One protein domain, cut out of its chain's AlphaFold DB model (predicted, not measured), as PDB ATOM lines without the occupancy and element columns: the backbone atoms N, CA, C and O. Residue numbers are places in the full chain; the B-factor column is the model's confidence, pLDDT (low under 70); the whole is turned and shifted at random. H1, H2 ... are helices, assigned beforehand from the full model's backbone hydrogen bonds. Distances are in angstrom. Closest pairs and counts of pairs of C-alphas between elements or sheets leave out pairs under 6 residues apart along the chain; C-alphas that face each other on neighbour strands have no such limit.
ATOM      1  N   VAL A  91     -33.524   8.201 -14.849       68.69
ATOM      2  CA  VAL A  91     -33.643   8.245 -13.382       68.69
ATOM      3  C   VAL A  91     -32.616   7.321 -12.710       68.69
ATOM      4  O   VAL A  91     -32.039   7.699 -11.691       68.69
ATOM      5  N   GLU A  92     -32.329   6.144 -13.284       67.75
ATOM      6  CA  GLU A  92     -31.237   5.261 -12.836       67.75
ATOM      7  C   GLU A  92     -29.868   5.943 -12.952       67.75
ATOM      8  O   GLU A  92     -29.125   5.998 -11.970       67.75
ATOM      9  N   ASN A  93     -29.557   6.504 -14.125       68.56
ATOM     10  CA  ASN A  93     -28.303   7.213 -14.382       68.56
ATOM     11  C   ASN A  93     -28.133   8.408 -13.429       68.56
ATOM     12  O   ASN A  93     -27.075   8.568 -12.818       68.56
ATOM     13  N   GLN A  94     -29.187   9.206 -13.227       70.62
ATOM     14  CA  GLN A  94     -29.175  10.350 -12.315       70.62
ATOM     15  C   GLN A  94     -29.001   9.929 -10.846       70.62
ATOM     16  O   GLN A  94     -28.267  10.580 -10.100       70.62
ATOM     17  N   ALA A  95     -29.638   8.838 -10.407       66.88
ATOM     18  CA  ALA A  95     -29.475   8.319  -9.049       66.88
ATOM     19  C   ALA A  95     -28.053   7.784  -8.806       66.88
ATOM     20  O   ALA A  95     -27.463   8.050  -7.755       66.88
ATOM     21  N   MET A  96     -27.486   7.083  -9.794       67.00
ATOM     22  CA  MET A  96     -26.105   6.601  -9.764       67.00
ATOM     23  C   MET A  96     -25.110   7.768  -9.710       67.00
ATOM     24  O   MET A  96     -24.238   7.779  -8.844       67.00
ATOM     25  N   PHE A  97     -25.291   8.784 -10.560       71.81
ATOM     26  CA  PHE A  97     -24.499  10.018 -10.573       71.81
ATOM     27  C   PHE A  97     -24.476  10.722  -9.211       71.81
ATOM     28  O   PHE A  97     -23.407  11.078  -8.714       71.81
ATOM     29  N   VAL A  98     -25.637  10.875  -8.568       73.50
ATOM     30  CA  VAL A  98     -25.748  11.545  -7.261       73.50
ATOM     31  C   VAL A  98     -25.002  10.786  -6.157       73.50
ATOM     32  O   VAL A  98     -24.347  11.418  -5.328       73.50
ATOM     33  N   GLU A  99     -25.055   9.451  -6.126       70.81
ATOM     34  CA  GLU A  99     -24.315   8.666  -5.123       70.81
ATOM     35  C   GLU A  99     -22.809   8.568  -5.463       70.81
ATOM     36  O   GLU A  99     -21.980   8.546  -4.549       70.81
ATOM     37  N   LEU A 100     -22.433   8.619  -6.748       72.38
ATOM     38  CA  LEU A 100     -21.043   8.691  -7.226       72.38
ATOM     39  C   LEU A 100     -20.369  10.013  -6.814       72.38
ATOM     40  O   LEU A 100     -19.310  10.003  -6.185       72.38
ATOM     41  N   GLU A 101     -21.009  11.150  -7.096       78.44
ATOM     42  CA  GLU A 101     -20.544  12.491  -6.710       78.44
ATOM     43  C   GLU A 101     -20.535  12.666  -5.183       78.44
ATOM     44  O   GLU A 101     -19.615  13.266  -4.620       78.44
ATOM     45  N   ARG A 102     -21.515  12.086  -4.473       79.31
ATOM     46  CA  ARG A 102     -21.518  12.036  -3.002       79.31
ATOM     47  C   ARG A 102     -20.311  11.265  -2.464       79.31
ATOM     48  O   ARG A 102     -19.632  11.761  -1.566       79.31
ATOM     49  N   SER A 103     -20.025  10.092  -3.027       76.94
ATOM     50  CA  SER A 103     -18.884   9.256  -2.635       76.94
ATOM     51  C   SER A 103     -17.553   9.964  -2.901       76.94
ATOM     52  O   SER A 103     -16.697  10.003  -2.016       76.94
ATOM     53  N   ARG A 104     -17.420  10.636  -4.053       83.50
ATOM     54  CA  ARG A 104     -16.271  11.496  -4.375       83.50
ATOM     55  C   ARG A 104     -16.087  12.620  -3.362       83.50
ATOM     56  O   ARG A 104     -14.982  12.802  -2.860       83.50
ATOM     57  N   LYS A 105     -17.149  13.365  -3.031       87.06
ATOM     58  CA  LYS A 105     -17.080  14.454  -2.043       87.06
ATOM     59  C   LYS A 105     -16.644  13.954  -0.662       87.06
ATOM     60  O   LYS A 105     -15.860  14.630  -0.006       87.06
ATOM     61  N   HIS A 106     -17.089  12.771  -0.235       86.31
ATOM     62  CA  HIS A 106     -16.632  12.166   1.021       86.31
ATOM     63  C   HIS A 106     -15.153  11.749   0.976       86.31
ATOM     64  O   HIS A 106     -14.400  12.094   1.884       86.31
ATOM     65  N   ALA A 107     -14.724  11.072  -0.095       86.19
ATOM     66  CA  ALA A 107     -13.326  10.702  -0.317       86.19
ATOM     67  C   ALA A 107     -12.398  11.934  -0.327       86.19
ATOM     68  O   ALA A 107     -11.335  11.925   0.291       86.19
ATOM     69  N   TYR A 108     -12.845  13.022  -0.957       92.19
ATOM     70  CA  TYR A 108     -12.145  14.304  -1.019       92.19
ATOM     71  C   TYR A 108     -12.017  14.962   0.367       92.19
ATOM     72  O   TYR A 108     -10.927  15.395   0.737       92.19
ATOM     73  N   ILE A 109     -13.081  14.968   1.184       93.31
ATOM     74  CA  ILE A 109     -13.019  15.441   2.582       93.31
ATOM     75  C   ILE A 109     -12.032  14.593   3.401       93.31
ATOM     76  O   ILE A 109     -11.204  15.153   4.120       93.31
ATOM     77  N   ASN A 110     -12.067  13.261   3.267       92.62
ATOM     78  CA  ASN A 110     -11.123  12.370   3.948       92.62
ATOM     79  C   ASN A 110      -9.667  12.683   3.541       92.62
ATOM     80  O   ASN A 110      -8.806  12.816   4.410       92.62
ATOM     81  N   ALA A 111      -9.391  12.874   2.246       91.69
ATOM     82  CA  ALA A 111      -8.059  13.231   1.754       91.69
ATOM     83  C   ALA A 111      -7.578  14.599   2.276       91.69
ATOM     84  O   ALA A 111      -6.448  14.704   2.747       91.69
ATOM     85  N   VAL A 112      -8.440  15.622   2.281       95.00
ATOM     86  CA  VAL A 112      -8.132  16.963   2.820       95.00
ATOM     87  C   VAL A 112      -7.814  16.914   4.319       95.00
ATOM     88  O   VAL A 112      -6.863  17.550   4.770       95.00
ATOM     89  N   VAL A 113      -8.564  16.132   5.102       95.62
ATOM     90  CA  VAL A 113      -8.313  15.963   6.546       95.62
ATOM     91  C   VAL A 113      -7.032  15.161   6.805       95.62
ATOM     92  O   VAL A 113      -6.282  15.491   7.724       95.62
ATOM     93  N   TYR A 114      -6.751  14.135   5.997       94.50
ATOM     94  CA  TYR A 114      -5.509  13.364   6.078       94.50
ATOM     95  C   TYR A 114      -4.285  14.228   5.745       94.50
ATOM     96  O   TYR A 114      -3.314  14.230   6.497       94.50
ATOM     97  N   GLU A 115      -4.347  15.011   4.669       93.75
ATOM     98  CA  GLU A 115      -3.271  15.917   4.257       93.75
ATOM     99  C   GLU A 115      -3.058  17.046   5.281       93.75
ATOM    100  O   GLU A 115      -1.919  17.340   5.651       93.75
ATOM    101  N   TRP A 116      -4.136  17.606   5.847       95.25
ATOM    102  CA  TRP A 116      -4.037  18.520   6.990       95.25
ATOM    103  C   TRP A 116      -3.336  17.864   8.189       95.25
ATOM    104  O   TRP A 116      -2.462  18.480   8.796       95.25
ATOM    105  N   LEU A 117      -3.655  16.603   8.508       94.50
ATOM    106  CA  LEU A 117      -2.991  15.856   9.578       94.50
ATOM    107  C   LEU A 117      -1.508  15.595   9.291       94.50
ATOM    108  O   LEU A 117      -0.709  15.687  10.225       94.50
ATOM    109  N   VAL A 118      -1.117  15.302   8.046       92.75
ATOM    110  CA  VAL A 118       0.301  15.188   7.652       92.75
ATOM    111  C   VAL A 118       1.021  16.509   7.927       92.75
ATOM    112  O   VAL A 118       1.990  16.528   8.689       92.75
ATOM    113  N   ARG A 119       0.512  17.623   7.385       92.56
ATOM    114  CA  ARG A 119       1.106  18.961   7.557       92.56
ATOM    115  C   ARG A 119       1.169  19.377   9.032       92.56
ATOM    116  O   ARG A 119       2.201  19.861   9.489       92.56
ATOM    117  N   ALA A 120       0.105  19.138   9.800       91.94
ATOM    118  CA  ALA A 120       0.025  19.519  11.210       91.94
ATOM    119  C   ALA A 120       0.939  18.680  12.125       91.94
ATOM    120  O   ALA A 120       1.461  19.212  13.097       91.94
ATOM    121  N   ASN A 121       1.182  17.398  11.824       89.88
ATOM    122  CA  ASN A 121       2.122  16.575  12.603       89.88
ATOM    123  C   ASN A 121       3.600  16.863  12.284       89.88
ATOM    124  O   ASN A 121       4.469  16.536  13.095       89.88
ATOM    125  N   LEU A 122       3.881  17.458  11.120       87.44
ATOM    126  CA  LEU A 122       5.209  17.943  10.737       87.44
ATOM    127  C   LEU A 122       5.495  19.358  11.270       87.44
ATOM    128  O   LEU A 122       6.659  19.718  11.425       87.44
ATOM    129  N   ASN A 123       4.462  20.143  11.593       84.44
ATOM    130  CA  ASN A 123       4.610  21.448  12.233       84.44
ATOM    131  C   ASN A 123       4.983  21.288  13.730       84.44
ATOM    132  O   ASN A 123       4.201  20.690  14.474       84.44
ATOM    133  N   PRO A 124       6.120  21.835  14.209       82.88
ATOM    134  CA  PRO A 124       6.563  21.651  15.594       82.88
ATOM    135  C   PRO A 124       5.563  22.118  16.660       82.88
ATOM    136  O   PRO A 124       5.475  21.486  17.709       82.88
ATOM    137  N   GLN A 125       4.789  23.174  16.384       79.50
ATOM    138  CA  GLN A 125       3.857  23.787  17.340       79.50
ATOM    139  C   GLN A 125       2.556  22.979  17.512       79.50
ATOM    140  O   GLN A 125       1.918  23.006  18.566       79.50
ATOM    141  N   LEU A 126       2.143  22.250  16.469       83.75
ATOM    142  CA  LEU A 126       0.927  21.422  16.471       83.75
ATOM    143  C   LEU A 126       1.209  19.938  16.771       83.75
ATOM    144  O   LEU A 126       0.291  19.157  17.044       83.75
ATOM    145  N   ARG A 127       2.479  19.523  16.749       82.31
ATOM    146  CA  ARG A 127       2.887  18.137  16.977       82.31
ATOM    147  C   ARG A 127       2.550  17.681  18.402       82.31
ATOM    148  O   ARG A 127       3.195  18.065  19.369       82.31
ATOM    149  N   GLY A 128       1.553  16.804  18.515       81.56
ATOM    150  CA  GLY A 128       1.082  16.245  19.789       81.56
ATOM    151  C   GLY A 128      -0.058  17.018  20.464       81.56
ATOM    152  O   GLY A 128      -0.654  16.485  21.395       81.56
ATOM    153  N   SER A 129      -0.423  18.212  19.979       87.19
ATOM    154  CA  SER A 129      -1.551  19.007  20.499       87.19
ATOM    155  C   SER A 129      -2.852  18.853  19.691       87.19
ATOM    156  O   SER A 129      -3.908  19.304  20.131       87.19
ATOM    157  N   ILE A 130      -2.815  18.173  18.536       91.88
ATOM    158  CA  ILE A 130      -3.981  17.936  17.666       91.88
ATOM    159  C   ILE A 130      -5.074  17.134  18.394       91.88
ATOM    160  O   ILE A 130      -4.927  15.941  18.668       91.88
ATOM    161  N   THR A 131      -6.219  17.775  18.639       93.12
ATOM    162  CA  THR A 131      -7.372  17.152  19.308       93.12
ATOM    163  C   THR A 131      -8.391  16.560  18.328       93.12
ATOM    164  O   THR A 131      -8.489  16.944  17.161       93.12
ATOM    165  N   HIS A 132      -9.248  15.666  18.833       93.00
ATOM    166  CA  HIS A 132     -10.418  15.152  18.105       93.00
ATOM    167  C   HIS A 132     -11.419  16.249  17.698       93.00
ATOM    168  O   HIS A 132     -12.169  16.054  16.744       93.00
ATOM    169  N   GLY A 133     -11.442  17.385  18.406       94.31
ATOM    170  CA  GLY A 133     -12.266  18.542  18.049       94.31
ATOM    171  C   GLY A 133     -11.766  19.214  16.771       94.31
ATOM    172  O   GLY A 133     -12.527  19.351  15.816       94.31
ATOM    173  N   MET A 134     -10.466  19.525  16.720       93.75
ATOM    174  CA  MET A 134      -9.819  20.175  15.569       93.75
ATOM    175  C   MET A 134      -9.984  19.361  14.278       93.75
ATOM    176  O   MET A 134     -10.287  19.921  13.229       93.75
ATOM    177  N   ILE A 135      -9.850  18.029  14.353       95.19
ATOM    178  CA  ILE A 135     -10.012  17.138  13.189       95.19
ATOM    179  C   ILE A 135     -11.427  17.254  12.591       95.19
ATOM    180  O   ILE A 135     -11.583  17.323  11.372       95.19
ATOM    181  N   LYS A 136     -12.466  17.323  13.435       95.06
ATOM    182  CA  LYS A 136     -13.864  17.481  12.993       95.06
ATOM    183  C   LYS A 136     -14.163  18.879  12.471       95.06
ATOM    184  O   LYS A 136     -14.851  19.017  11.469       95.06
ATOM    185  N   GLU A 137     -13.639  19.906  13.128       95.19
ATOM    186  CA  GLU A 137     -13.755  21.306  12.709       95.19
ATOM    187  C   GLU A 137     -13.120  21.520  11.322       95.19
ATOM    188  O   GLU A 137     -13.710  22.168  10.454       95.19
ATOM    189  N   LYS A 138     -11.984  20.868  11.046       95.38
ATOM    190  CA  LYS A 138     -11.347  20.872   9.720       95.38
ATOM    191  C   LYS A 138     -12.162  20.087   8.687       95.38
ATOM    192  O   LYS A 138     -12.305  20.555   7.560       95.38
ATOM    193  N   ALA A 139     -12.756  18.954   9.067       95.94
ATOM    194  CA  ALA A 139     -13.657  18.188   8.201       95.94
ATOM    195  C   ALA A 139     -14.944  18.953   7.842       95.94
ATOM    196  O   ALA A 139     -15.363  18.945   6.688       95.94
ATOM    197  N   GLU A 140     -15.555  19.652   8.803       94.81
ATOM    198  CA  GLU A 140     -16.753  20.470   8.579       94.81
ATOM    199  C   GLU A 140     -16.423  21.721   7.739       94.81
ATOM    200  O   GLU A 140     -17.208  22.110   6.876       94.81
ATOM    201  N   THR A 141     -15.221  22.289   7.896       95.62
ATOM    202  CA  THR A 141     -14.695  23.350   7.020       95.62
ATOM    203  C   THR A 141     -14.503  22.839   5.584       95.62
ATOM    204  O   THR A 141     -14.993  23.452   4.636       95.62
ATOM    205  N   ALA A 142     -13.851  21.683   5.405       95.56
ATOM    206  CA  ALA A 142     -13.656  21.056   4.095       95.56
ATOM    207  C   ALA A 142     -14.999  20.741   3.416       95.56
ATOM    208  O   ALA A 142     -15.198  21.069   2.249       95.56
ATOM    209  N   LYS A 143     -15.959  20.187   4.168       93.94
ATOM    210  CA  LYS A 143     -17.340  19.929   3.734       93.94
ATOM    211  C   LYS A 143     -18.035  21.175   3.183       93.94
ATOM    212  O   LYS A 143     -18.706  21.067   2.156       93.94
ATOM    213  N   GLN A 144     -17.911  22.321   3.860       94.50
ATOM    214  CA  GLN A 144     -18.524  23.579   3.422       94.50
ATOM    215  C   GLN A 144     -17.946  24.035   2.075       94.50
ATOM    216  O   GLN A 144     -18.708  24.342   1.164       94.50
ATOM    217  N   ILE A 145     -16.620  23.987   1.916       93.25
ATOM    218  CA  ILE A 145     -15.926  24.389   0.678       93.25
ATOM    219  C   ILE A 145     -16.226  23.413  -0.479       93.25
ATOM    220  O   ILE A 145     -16.439  23.830  -1.613       93.25
ATOM    221  N   ILE A 146     -16.286  22.108  -0.193       92.19
ATOM    222  CA  ILE A 146     -16.564  21.032  -1.166       92.19
ATOM    223  C   ILE A 146     -18.072  20.930  -1.504       92.19
ATOM    224  O   ILE A 146     -18.468  20.227  -2.441       92.19
ATOM    225  N   GLY A 147     -18.941  21.628  -0.761       89.44
ATOM    226  CA  GLY A 147     -20.391  21.613  -0.958       89.44
ATOM    227  C   GLY A 147     -21.007  20.232  -0.713       89.44
ATOM    228  O   GLY A 147     -21.721  19.707  -1.572       89.44
ATOM    229  N   CYS A 148     -20.684  19.592   0.418       86.06
ATOM    230  CA  CYS A 148     -21.159  18.244   0.753       86.06
ATOM    231  C   CYS A 148     -22.245  18.245   1.847       86.06
ATOM    232  O   CYS A 148     -21.985  17.981   3.020       86.06
ATOM    233  N   GLU A 149     -23.495  18.499   1.461       79.19
ATOM    234  CA  GLU A 149     -24.645  18.558   2.383       79.19
ATOM    235  C   GLU A 149     -24.894  17.248   3.160       79.19
ATOM    236  O   GLU A 149     -25.386  17.262   4.288       79.19
ATOM    237  N   GLY A 150     -24.541  16.102   2.567       76.50
ATOM    238  CA  GLY A 150     -24.776  14.776   3.146       76.50
ATOM    239  C   GLY A 150     -23.805  14.355   4.258       76.50
ATOM    240  O   GLY A 150     -24.096  13.381   4.957       76.50
ATOM    241  N   PHE A 151     -22.678  15.055   4.420       86.00
ATOM    242  CA  PHE A 151     -21.597  14.688   5.338       86.00
ATOM    243  C   PHE A 151     -21.783  15.284   6.744       86.00
ATOM    244  O   PHE A 151     -22.317  16.383   6.913       86.00
ATOM    245  N   VAL A 152     -21.325  14.560   7.771       84.75
ATOM    246  CA  VAL A 152     -21.378  14.987   9.180       84.75
ATOM    247  C   VAL A 152     -20.114  14.513   9.897       84.75
ATOM    248  O   VAL A 152     -19.881  13.307   9.985       84.75
ATOM    249  N   ALA A 153     -19.339  15.438  10.467       89.94
ATOM    250  CA  ALA A 153     -18.128  15.137  11.234       89.94
ATOM    251  C   ALA A 153     -18.426  14.615  12.667       89.94
ATOM    252  O   ALA A 153     -17.961  15.174  13.663       89.94
ATOM    253  N   ASP A 154     -19.245  13.562  12.803       86.81
ATOM    254  CA  ASP A 154     -19.602  12.980  14.109       86.81
ATOM    255  C   ASP A 154     -18.511  12.035  14.674       86.81
ATOM    256  O   ASP A 154     -17.442  11.842  14.090       86.81
ATOM    257  N   ASN A 155     -18.746  11.461  15.863       87.56
ATOM    258  CA  ASN A 155     -17.829  10.475  16.461       87.56
ATOM    259  C   ASN A 155     -17.686   9.199  15.609       87.56
ATOM    260  O   ASN A 155     -16.629   8.577  15.638       87.56
ATOM    261  N   ARG A 156     -18.726   8.801  14.862       84.12
ATOM    262  CA  ARG A 156     -18.714   7.585  14.038       84.12
ATOM    263  C   ARG A 156     -17.828   7.782  12.812       84.12
ATOM    264  O   ARG A 156     -17.025   6.903  12.518       84.12
ATOM    265  N   TRP A 157     -17.923   8.940  12.149       90.81
ATOM    266  CA  TRP A 157     -16.973   9.305  11.095       90.81
ATOM    267  C   TRP A 157     -15.539   9.369  11.635       90.81
ATOM    268  O   TRP A 157     -14.656   8.757  11.043       90.81
ATOM    269  N   LEU A 158     -15.300  10.050  12.765       90.75
ATOM    270  CA  LEU A 158     -13.936  10.219  13.279       90.75
ATOM    271  C   LEU A 158     -13.275   8.887  13.666       90.75
ATOM    272  O   LEU A 158     -12.089   8.707  13.397       90.75
ATOM    273  N   ASN A 159     -14.017   7.957  14.276       87.56
ATOM    274  CA  ASN A 159     -13.492   6.630  14.601       87.56
ATOM    275  C   ASN A 159     -13.129   5.864  13.321       87.56
ATOM    276  O   ASN A 159     -11.957   5.524  13.151       87.56
ATOM    277  N   ARG A 160     -14.064   5.744  12.362       82.31
ATOM    278  CA  ARG A 160     -13.782   5.062  11.088       82.31
ATOM    279  C   ARG A 160     -12.614   5.701  10.339       82.31
ATOM    280  O   ARG A 160     -11.736   4.991   9.875       82.31
ATOM    281  N   PHE A 161     -12.537   7.030  10.288       90.62
ATOM    282  CA  PHE A 161     -11.421   7.750   9.668       90.62
ATOM    283  C   PHE A 161     -10.061   7.411  10.312       90.62
ATOM    284  O   PHE A 161      -9.045   7.314   9.617       90.62
ATOM    285  N   ARG A 162     -10.016   7.205  11.637       90.19
ATOM    286  CA  ARG A 162      -8.801   6.751  12.337       90.19
ATOM    287  C   ARG A 162      -8.451   5.308  11.965       90.19
ATOM    288  O   ARG A 162      -7.279   5.025  11.730       90.19
ATOM    289  N   GLU A 163      -9.446   4.431  11.899       85.31
ATOM    290  CA  GLU A 163      -9.288   3.014  11.553       85.31
ATOM    291  C   GLU A 163      -8.804   2.837  10.100       85.31
ATOM    292  O   GLU A 163      -7.763   2.216   9.874       85.31
ATOM    293  N   THR A 164      -9.465   3.464   9.122       81.06
ATOM    294  CA  THR A 164      -9.141   3.321   7.691       81.06
ATOM    295  C   THR A 164      -7.859   4.054   7.287       81.06
ATOM    296  O   THR A 164      -7.030   3.505   6.562       81.06
ATOM    297  N   HIS A 165      -7.647   5.290   7.759       83.88
ATOM    298  CA  HIS A 165      -6.552   6.136   7.263       83.88
ATOM    299  C   HIS A 165      -5.376   6.287   8.237       83.88
ATOM    300  O   HIS A 165      -4.258   6.554   7.786       83.88
ATOM    301  N   LEU A 166      -5.572   6.100   9.551       88.56
ATOM    302  CA  LEU A 166      -4.532   6.384  10.554       88.56
ATOM    303  C   LEU A 166      -3.886   5.154  11.216       88.56
ATOM    304  O   LEU A 166      -2.858   5.321  11.874       88.56
ATOM    305  N   THR A 167      -4.374   3.931  10.979       86.38
ATOM    306  CA  THR A 167      -3.836   2.679  11.566       86.38
ATOM    307  C   THR A 167      -2.314   2.501  11.417       86.38
ATOM    308  O   THR A 167      -1.660   1.999  12.325       86.38
ATOM    309  N   ASN A 168      -1.709   2.976  10.319       86.38
ATOM    310  CA  ASN A 168      -0.247   2.973  10.127       86.38
ATOM    311  C   ASN A 168       0.404   4.374  10.165       86.38
ATOM    312  O   ASN A 168       1.602   4.507   9.911       86.38
ATOM    313  N   PHE A 169      -0.349   5.435  10.472       88.12
ATOM    314  CA  PHE A 169       0.114   6.825  10.351       88.12
ATOM    315  C   PHE A 169       1.252   7.158  11.318       88.12
ATOM    316  O   PHE A 169       2.263   7.703  10.888       88.12
ATOM    317  N   ALA A 170       1.152   6.760  12.591       85.94
ATOM    318  CA  ALA A 170       2.215   7.001  13.573       85.94
ATOM    319  C   ALA A 170       3.550   6.340  13.166       85.94
ATOM    320  O   ALA A 170       4.610   6.945  13.311       85.94
ATOM    321  N   LYS A 171       3.493   5.136  12.575       87.69
ATOM    322  CA  LYS A 171       4.667   4.429  12.039       87.69
ATOM    323  C   LYS A 171       5.264   5.163  10.833       87.69
ATOM    324  O   LYS A 171       6.470   5.375  10.811       87.69
ATOM    325  N   LYS A 172       4.429   5.594   9.875       87.06
ATOM    326  CA  LYS A 172       4.851   6.381   8.695       87.06
ATOM    327  C   LYS A 172       5.419   7.758   9.065       87.06
ATOM    328  O   LYS A 172       6.326   8.241   8.394       87.06
ATOM    329  N   LEU A 173       4.894   8.389  10.119       85.69
ATOM    330  CA  LEU A 173       5.393   9.654  10.661       85.69
ATOM    331  C   LEU A 173       6.774   9.458  11.304       85.69
ATOM    332  O   LEU A 173       7.703  10.190  10.987       85.69
ATOM    333  N   ALA A 174       6.929   8.438  12.154       83.94
ATOM    334  CA  ALA A 174       8.203   8.127  12.806       83.94
ATOM    335  C   ALA A 174       9.315   7.727  11.816       83.94
ATOM    336  O   ALA A 174      10.485   7.993  12.077       83.94
ATOM    337  N   SER A 175       8.963   7.127  10.674       87.19
ATOM    338  CA  SER A 175       9.905   6.771   9.603       87.19
ATOM    339  C   SER A 175      10.080   7.846   8.517       87.19
ATOM    340  O   SER A 175      10.710   7.564   7.498       87.19
ATOM    341  N   ASN A 176       9.533   9.059   8.699       82.94
ATOM    342  CA  ASN A 176       9.551  10.158   7.716       82.94
ATOM    343  C   ASN A 176       9.047   9.763   6.305       82.94
ATOM    344  O   ASN A 176       9.461  10.324   5.291       82.94
ATOM    345  N   GLN A 177       8.122   8.800   6.227       82.00
ATOM    346  CA  GLN A 177       7.494   8.355   4.975       82.00
ATOM    347  C   GLN A 177       6.314   9.240   4.546       82.00
ATOM    348  O   GLN A 177       5.855   9.145   3.408       82.00
ATOM    349  N   LEU A 178       5.808  10.094   5.440       82.38
ATOM    350  CA  LEU A 178       4.761  11.066   5.128       82.38
ATOM    351  C   LEU A 178       5.374  12.305   4.463       82.38
ATOM    352  O   LEU A 178       6.049  13.095   5.119       82.38
ATOM    353  N   LYS A 179       5.113  12.481   3.166       82.50
ATOM    354  CA  LYS A 179       5.441  13.703   2.421       82.50
ATOM    355  C   LYS A 179       4.172  14.553   2.274       82.50
ATOM    356  O   LYS A 179       3.216  14.034   1.702       82.50
ATOM    357  N   PRO A 180       4.139  15.806   2.759       85.75
ATOM    358  CA  PRO A 180       3.045  16.722   2.460       85.75
ATOM    359  C   PRO A 180       3.142  17.189   1.003       85.75
ATOM    360  O   PRO A 180       4.243  17.334   0.467       85.75
ATOM    361  N   MET A 181       2.004  17.471   0.373       80.88
ATOM    362  CA  MET A 181       1.944  18.082  -0.961       80.88
ATOM    363  C   MET A 181       2.263  19.584  -0.938       80.88
ATOM    364  O   MET A 181       2.691  20.135  -1.948       80.88
ATOM    365  N   GLY A 182       2.093  20.242   0.211       84.19
ATOM    366  CA  GLY A 182       2.333  21.674   0.382       84.19
ATOM    367  C   GLY A 182       2.474  22.074   1.857       84.19
ATOM    368  O   GLY A 182       2.216  21.265   2.746       84.19
ATOM    369  N   PRO A 183       2.898  23.315   2.153       83.94
ATOM    370  CA  PRO A 183       3.159  23.757   3.524       83.94
ATOM    371  C   PRO A 183       1.949  24.391   4.233       83.94
ATOM    372  O   PRO A 183       1.986  24.568   5.449       83.94
ATOM    373  N   SER A 184       0.880  24.766   3.514       90.19
ATOM    374  CA  SER A 184      -0.243  25.488   4.131       90.19
ATOM    375  C   SER A 184      -1.129  24.578   4.980       90.19
ATOM    376  O   SER A 184      -1.581  23.529   4.518       90.19
ATOM    377  N   LEU A 185      -1.421  25.025   6.203       90.94
ATOM    378  CA  LEU A 185      -2.367  24.412   7.144       90.94
ATOM    379  C   LEU A 185      -3.809  24.921   6.962       90.94
ATOM    380  O   LEU A 185      -4.706  24.498   7.695       90.94
ATOM    381  N   TRP A 186      -4.045  25.853   6.032       92.88
ATOM    382  CA  TRP A 186      -5.368  26.422   5.786       92.88
ATOM    383  C   TRP A 186      -6.177  25.505   4.861       92.88
ATOM    384  O   TRP A 186      -5.732  25.151   3.773       92.88
ATOM    385  N   ILE A 187      -7.375  25.104   5.296       95.12
ATOM    386  CA  ILE A 187      -8.183  24.096   4.590       95.12
ATOM    387  C   ILE A 187      -8.530  24.493   3.140       95.12
ATOM    388  O   ILE A 187      -8.408  23.622   2.286       95.12
ATOM    389  N   PRO A 188      -8.879  25.754   2.804       94.25
ATOM    390  CA  PRO A 188      -9.032  26.181   1.410       94.25
ATOM    391  C   PRO A 188      -7.809  25.929   0.521       94.25
ATOM    392  O   PRO A 188      -7.993  25.484  -0.608       94.25
ATOM    393  N   ASP A 189      -6.584  26.131   1.021       92.81
ATOM    394  CA  ASP A 189      -5.365  25.840   0.250       92.81
ATOM    395  C   ASP A 189      -5.209  24.326   0.044       92.81
ATOM    396  O   ASP A 189      -4.945  23.879  -1.063       92.81
ATOM    397  N   ILE A 190      -5.454  23.513   1.079       94.56
ATOM    398  CA  ILE A 190      -5.371  22.041   0.992       94.56
ATOM    399  C   ILE A 190      -6.436  21.472   0.037       94.56
ATOM    400  O   ILE A 190      -6.174  20.522  -0.700       94.56
ATOM    401  N   VAL A 191      -7.636  22.060   0.017       93.38
ATOM    402  CA  VAL A 191      -8.673  21.766  -0.985       93.38
ATOM    403  C   VAL A 191      -8.167  22.155  -2.380       93.38
ATOM    404  O   VAL A 191      -8.265  21.354  -3.303       93.38
ATOM    405  N   GLN A 192      -7.573  23.341  -2.540       92.50
ATOM    406  CA  GLN A 192      -7.054  23.815  -3.824       92.50
ATOM    407  C   GLN A 192      -5.903  22.945  -4.366       92.50
ATOM    408  O   GLN A 192      -5.898  22.642  -5.561       92.50
ATOM    409  N   ASP A 193      -4.992  22.493  -3.497       90.50
ATOM    410  CA  ASP A 193      -3.894  21.566  -3.806       90.50
ATOM    411  C   ASP A 193      -4.420  20.213  -4.327       90.50
ATOM    412  O   ASP A 193      -3.874  19.635  -5.268       90.50
ATOM    413  N   LEU A 194      -5.496  19.702  -3.718       90.25
ATOM    414  CA  LEU A 194      -6.085  18.393  -4.021       90.25
ATOM    415  C   LEU A 194      -7.159  18.430  -5.126       90.25
ATOM    416  O   LEU A 194      -7.579  17.371  -5.600       90.25
ATOM    417  N   GLN A 195      -7.598  19.608  -5.580       88.81
ATOM    418  CA  GLN A 195      -8.705  19.747  -6.540       88.81
ATOM    419  C   GLN A 195      -8.461  18.994  -7.858       88.81
ATOM    420  O   GLN A 195      -9.398  18.427  -8.421       88.81
ATOM    421  N   ALA A 196      -7.212  18.942  -8.331       84.69
ATOM    422  CA  ALA A 196      -6.843  18.212  -9.544       84.69
ATOM    423  C   ALA A 196      -6.995  16.683  -9.402       84.69
ATOM    424  O   ALA A 196      -7.309  16.008 -10.380       84.69
ATOM    425  N   SER A 197      -6.821  16.142  -8.190       80.88
ATOM    426  CA  SER A 197      -7.021  14.718  -7.876       80.88
ATOM    427  C   SER A 197      -8.495  14.351  -7.685       80.88
ATOM    428  O   SER A 197      -8.868  13.193  -7.855       80.88
ATOM    429  N   PHE A 198      -9.347  15.332  -7.370       84.19
ATOM    430  CA  PHE A 198     -10.788  15.154  -7.178       84.19
ATOM    431  C   PHE A 198     -11.598  16.036  -8.149       84.19
ATOM    432  O   PHE A 198     -12.357  16.902  -7.699       84.19
ATOM    433  N   PRO A 199     -11.501  15.820  -9.478       78.00
ATOM    434  CA  PRO A 199     -12.299  16.562 -10.450       78.00
ATOM    435  C   PRO A 199     -13.803  16.303 -10.234       78.00
ATOM    436  O   PRO A 199     -14.179  15.163  -9.946       78.00
ATOM    437  N   PRO A 200     -14.689  17.307 -10.381       73.19
ATOM    438  CA  PRO A 200     -16.134  17.089 -10.329       73.19
ATOM    439  C   PRO A 200     -16.602  16.091 -11.392       73.19
ATOM    440  O   PRO A 200     -16.091  16.090 -12.518       73.19
ATOM    441  N   THR A 201     -17.619  15.285 -11.078       64.25
ATOM    442  CA  THR A 201     -18.302  14.488 -12.101       64.25
ATOM    443  C   THR A 201     -19.112  15.423 -13.003       64.25
ATOM    444  O   THR A 201     -20.207  15.850 -12.641       64.25
ATOM    445  N   ASN A 202     -18.582  15.769 -14.179       56.25
ATOM    446  CA  ASN A 202     -19.384  16.422 -15.213       56.25
ATOM    447  C   ASN A 202     -20.354  15.393 -15.821       56.25
ATOM    448  O   ASN A 202     -19.940  14.281 -16.150       56.25
ATOM    449  N   VAL A 203     -21.620  15.781 -15.989       47.75
ATOM    450  CA  VAL A 203     -22.678  14.976 -16.619       47.75
ATOM    451  C   VAL A 203     -22.270  14.558 -18.038       47.75
ATOM    452  O   VAL A 203     -22.387  13.388 -18.385       47.75
ATOM    453  N   GLU A 204     -21.660  15.465 -18.809       47.88
ATOM    454  CA  GLU A 204     -21.179  15.208 -20.182       47.88
ATOM    455  C   GLU A 204     -20.049  14.159 -20.258       47.88
ATOM    456  O   GLU A 204     -19.681  13.705 -21.337       47.88
ATOM    457  N   ARG A 205     -19.456  13.771 -19.120       47.38
ATOM    458  CA  ARG A 205     -18.371  12.778 -19.056       47.38
ATOM    459  C   ARG A 205     -18.866  11.346 -18.839       47.38
ATOM    460  O   ARG A 205     -18.037  10.447 -18.730       47.38
ATOM    461  N   LEU A 206     -20.182  11.146 -18.724       48.75
ATOM    462  CA  LEU A 206     -20.806   9.900 -18.260       48.75
ATOM    463  C   LEU A 206     -21.687   9.190 -19.292       48.75
ATOM    464  O   LEU A 206     -22.126   8.076 -19.010       48.75
ATOM    465  N   ASP A 207     -21.876   9.756 -20.489       50.41
ATOM    466  CA  ASP A 207     -22.530   9.050 -21.607       50.41
ATOM    467  C   ASP A 207     -21.836   7.708 -21.913       50.41
ATOM    468  O   ASP A 207     -22.497   6.720 -22.233       50.41
ATOM    469  N   ASN A 208     -20.520   7.640 -21.671       45.41
ATOM    470  CA  ASN A 208     -19.766   6.396 -21.544       45.41
ATOM    471  C   ASN A 208     -19.378   6.156 -20.072       45.41
ATOM    472  O   ASN A 208     -18.262   6.476 -19.663       45.41
ATOM    473  N   PHE A 209     -20.249   5.526 -19.276       42.09
ATOM    474  CA  PHE A 209     -19.889   5.019 -17.934       42.09
ATOM    475  C   PHE A 209     -18.712   4.017 -17.981       42.09
ATOM    476  O   PHE A 209     -17.941   3.890 -17.034       42.09
ATOM    477  N   GLU A 210     -18.527   3.368 -19.131       44.84
ATOM    478  CA  GLU A 210     -17.393   2.502 -19.481       44.84
ATOM    479  C   GLU A 210     -16.036   3.249 -19.522       44.84
ATOM    480  O   GLU A 210     -14.987   2.619 -19.446       44.84
ATOM    481  N   ASN A 211     -16.051   4.591 -19.561       45.03
ATOM    482  CA  ASN A 211     -14.876   5.472 -19.536       45.03
ATOM    483  C   ASN A 211     -14.667   6.197 -18.183       45.03
ATOM    484  O   ASN A 211     -13.912   7.173 -18.129       45.03
ATOM    485  N   VAL A 212     -15.304   5.769 -17.083       49.72
ATOM    486  CA  VAL A 212     -14.937   6.271 -15.740       49.72
ATOM    487  C   VAL A 212     -13.472   5.884 -15.470       49.72
ATOM    488  O   VAL A 212     -13.171   4.691 -15.471       49.72
ATOM    489  N   PRO A 213     -12.543   6.839 -15.241       48.41
ATOM    490  CA  PRO A 213     -11.120   6.516 -15.142       48.41
ATOM    491  C   PRO A 213     -10.833   5.512 -14.022       48.41
ATOM    492  O   PRO A 213     -11.305   5.686 -12.902       48.41
ATOM    493  N   GLU A 214     -10.008   4.501 -14.290       50.97
ATOM    494  CA  GLU A 214      -9.694   3.435 -13.324       50.97
ATOM    495  C   GLU A 214      -9.150   3.996 -11.996       50.97
ATOM    496  O   GLU A 214      -9.604   3.616 -10.918       50.97
ATOM    497  N   GLN A 215      -8.307   5.033 -12.074       48.22
ATOM    498  CA  GLN A 215      -7.827   5.810 -10.923       48.22
ATOM    499  C   GLN A 215      -8.961   6.360 -10.041       48.22
ATOM    500  O   GLN A 215      -8.840   6.374  -8.823       48.22
ATOM    501  N   TYR A 216     -10.077   6.804 -10.627       49.56
ATOM    502  CA  TYR A 216     -11.234   7.321  -9.888       49.56
ATOM    503  C   TYR A 216     -11.954   6.202  -9.121       49.56
ATOM    504  O   TYR A 216     -12.373   6.394  -7.978       49.56
ATOM    505  N   ILE A 217     -12.056   5.016  -9.727       52.28
ATOM    506  CA  ILE A 217     -12.592   3.814  -9.078       52.28
ATOM    507  C   ILE A 217     -11.670   3.400  -7.919       52.28
ATOM    508  O   ILE A 217     -12.157   3.122  -6.822       52.28
ATOM    509  N   ASP A 218     -10.353   3.437  -8.115       54.06
ATOM    510  CA  ASP A 218      -9.373   3.117  -7.073       54.06
ATOM    511  C   ASP A 218      -9.313   4.163  -5.954       54.06
ATOM    512  O   ASP A 218      -9.217   3.784  -4.788       54.06
ATOM    513  N   TYR A 219      -9.493   5.455  -6.240       55.75
ATOM    514  CA  TYR A 219      -9.662   6.470  -5.195       55.75
ATOM    515  C   TYR A 219     -10.953   6.266  -4.390       55.75
ATOM    516  O   TYR A 219     -10.948   6.477  -3.176       55.75
ATOM    517  N   MET A 220     -12.044   5.798  -5.011       54.28
ATOM    518  CA  MET A 220     -13.243   5.401  -4.263       54.28
ATOM    519  C   MET A 220     -13.026   4.135  -3.420       54.28
ATOM    520  O   MET A 220     -13.593   4.059  -2.334       54.28
ATOM    521  N   LYS A 221     -12.171   3.187  -3.833       51.97
ATOM    522  CA  LYS A 221     -11.738   2.076  -2.959       51.97
ATOM    523  C   LYS A 221     -10.872   2.589  -1.796       51.97
ATOM    524  O   LYS A 221     -11.116   2.241  -0.650       51.97
ATOM    525  N   GLN A 222      -9.890   3.449  -2.080       48.03
ATOM    526  CA  GLN A 222      -8.875   3.914  -1.124       48.03
ATOM    527  C   GLN A 222      -9.404   4.915  -0.077       48.03
ATOM    528  O   GLN A 222      -8.908   4.944   1.050       48.03
ATOM    529  N   TYR A 223     -10.377   5.757  -0.441       47.69
ATOM    530  CA  TYR A 223     -10.884   6.854   0.403       47.69
ATOM    531  C   TYR A 223     -12.412   6.877   0.572       47.69
ATOM    532  O   TYR A 223     -12.919   7.621   1.415       47.69
ATOM    533  N   GLY A 224     -13.144   6.081  -0.213       44.47
ATOM    534  CA  GLY A 224     -14.605   5.945  -0.176       44.47
ATOM    535  C   GLY A 224     -15.089   4.638   0.462       44.47
ATOM    536  O   GLY A 224     -16.216   4.221   0.197       44.47
ATOM    537  N   GLU A 225     -14.256   3.986   1.281       40.94
ATOM    538  CA  GLU A 225     -14.540   2.699   1.923       40.94
ATOM    539  C   GLU A 225     -15.676   2.796   2.965       40.94
ATOM    540  O   GLU A 225     -15.479   2.926   4.179       40.94
TER     541      GLU A 225
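This is residues 91 to 225 of the 483 residues of an uncharacterized protein of Musca domestica (UniProt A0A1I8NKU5). One long helix, H1, forms the axis of the domain, and shorter helices are set round it: H2, H5 and H6 pack on its middle part steeply crossed, H3 lies more loosely beside that part, and the short H4 lies near the end of H1 at residue 122. Residues 195 to 213, a long loop between H5 and H6, swing out toward the end where H1 begins. The printed part has 135 residues with six named helices, H1 to H6 in chain order, and no named strand; the class is all helix. It is compact by its radius of gyration of the C-alphas, 15.7 A, yet elongated in outline, spanning 50 by 27 by 26 A.

H1, residues 91 to 122, and H2, residues 132 to 146, are the hubs, touching three helices each. With its residues 105 to 117 alone, H1 touches H2 at a steep tilt of 46 degrees, opposite ways; their closest C-alphas, Ile 109 and Ala 142, are 5.9 A apart. H5, residues 187 to 194, touches H1 at a steep tilt of 69 degrees, only just short of about perpendicular, with the C-alphas of Val 112 and Ile 190 closest at 6.1 A. H5 also touches H2, where the closest C-alphas, Ala 142 and Ile 187, are 6.3 A apart. H6, residues 214 to 223, touches H1 at a steep tilt of 60 degrees, the same way; the closest C-alphas, Ala 107 and Tyr 223, are 4.6 A apart. H3, residues 155 to 166, only just touches H2, with 3 pairs of C-alphas within 8 A, the closest being Lys 136 and Leu 158 at 7.3 A; their lines are about perpendicular, at 90 degrees. H3 is close to H1 but not clearly touching, with the C-alphas of Asn 110 and Phe 161 closest at 7.4 A. H4, residues 169 to 174, is also close to H1 but not clearly touching, with the C-alphas of Asn 121 and Leu 173 closest at 7.9 A. H3 and H6 are near each other, and H2 and H6 are apart. Every O i to N i+4 pair is within hydrogen-bond range in H1, H3, H4, H5 and H6; in H2 10 of 11 are.

H1 runs 46.7 A from C-alpha 91 at (-33.643, 8.245, -13.382) to C-alpha 122 at (5.209, 17.943, 10.737). H2 is 21.1 A long, H3 15.1 A, H4 8.6 A, H5 10.5 A and H6 14.2 A, ending with C-alpha 223 at (-10.884, 6.854, 0.403).

The C-alphas farthest apart, of Val 91 and Pro 124, are 51.3 A apart. The printed part has no cut. The links from H4 to H5 and from H5 to H6 are long, with 12 and 19 residues. The mean pLDDT of the printed part is 79.7; residues 91 to 93, 95 to 96 and 201 to 225 are under 70.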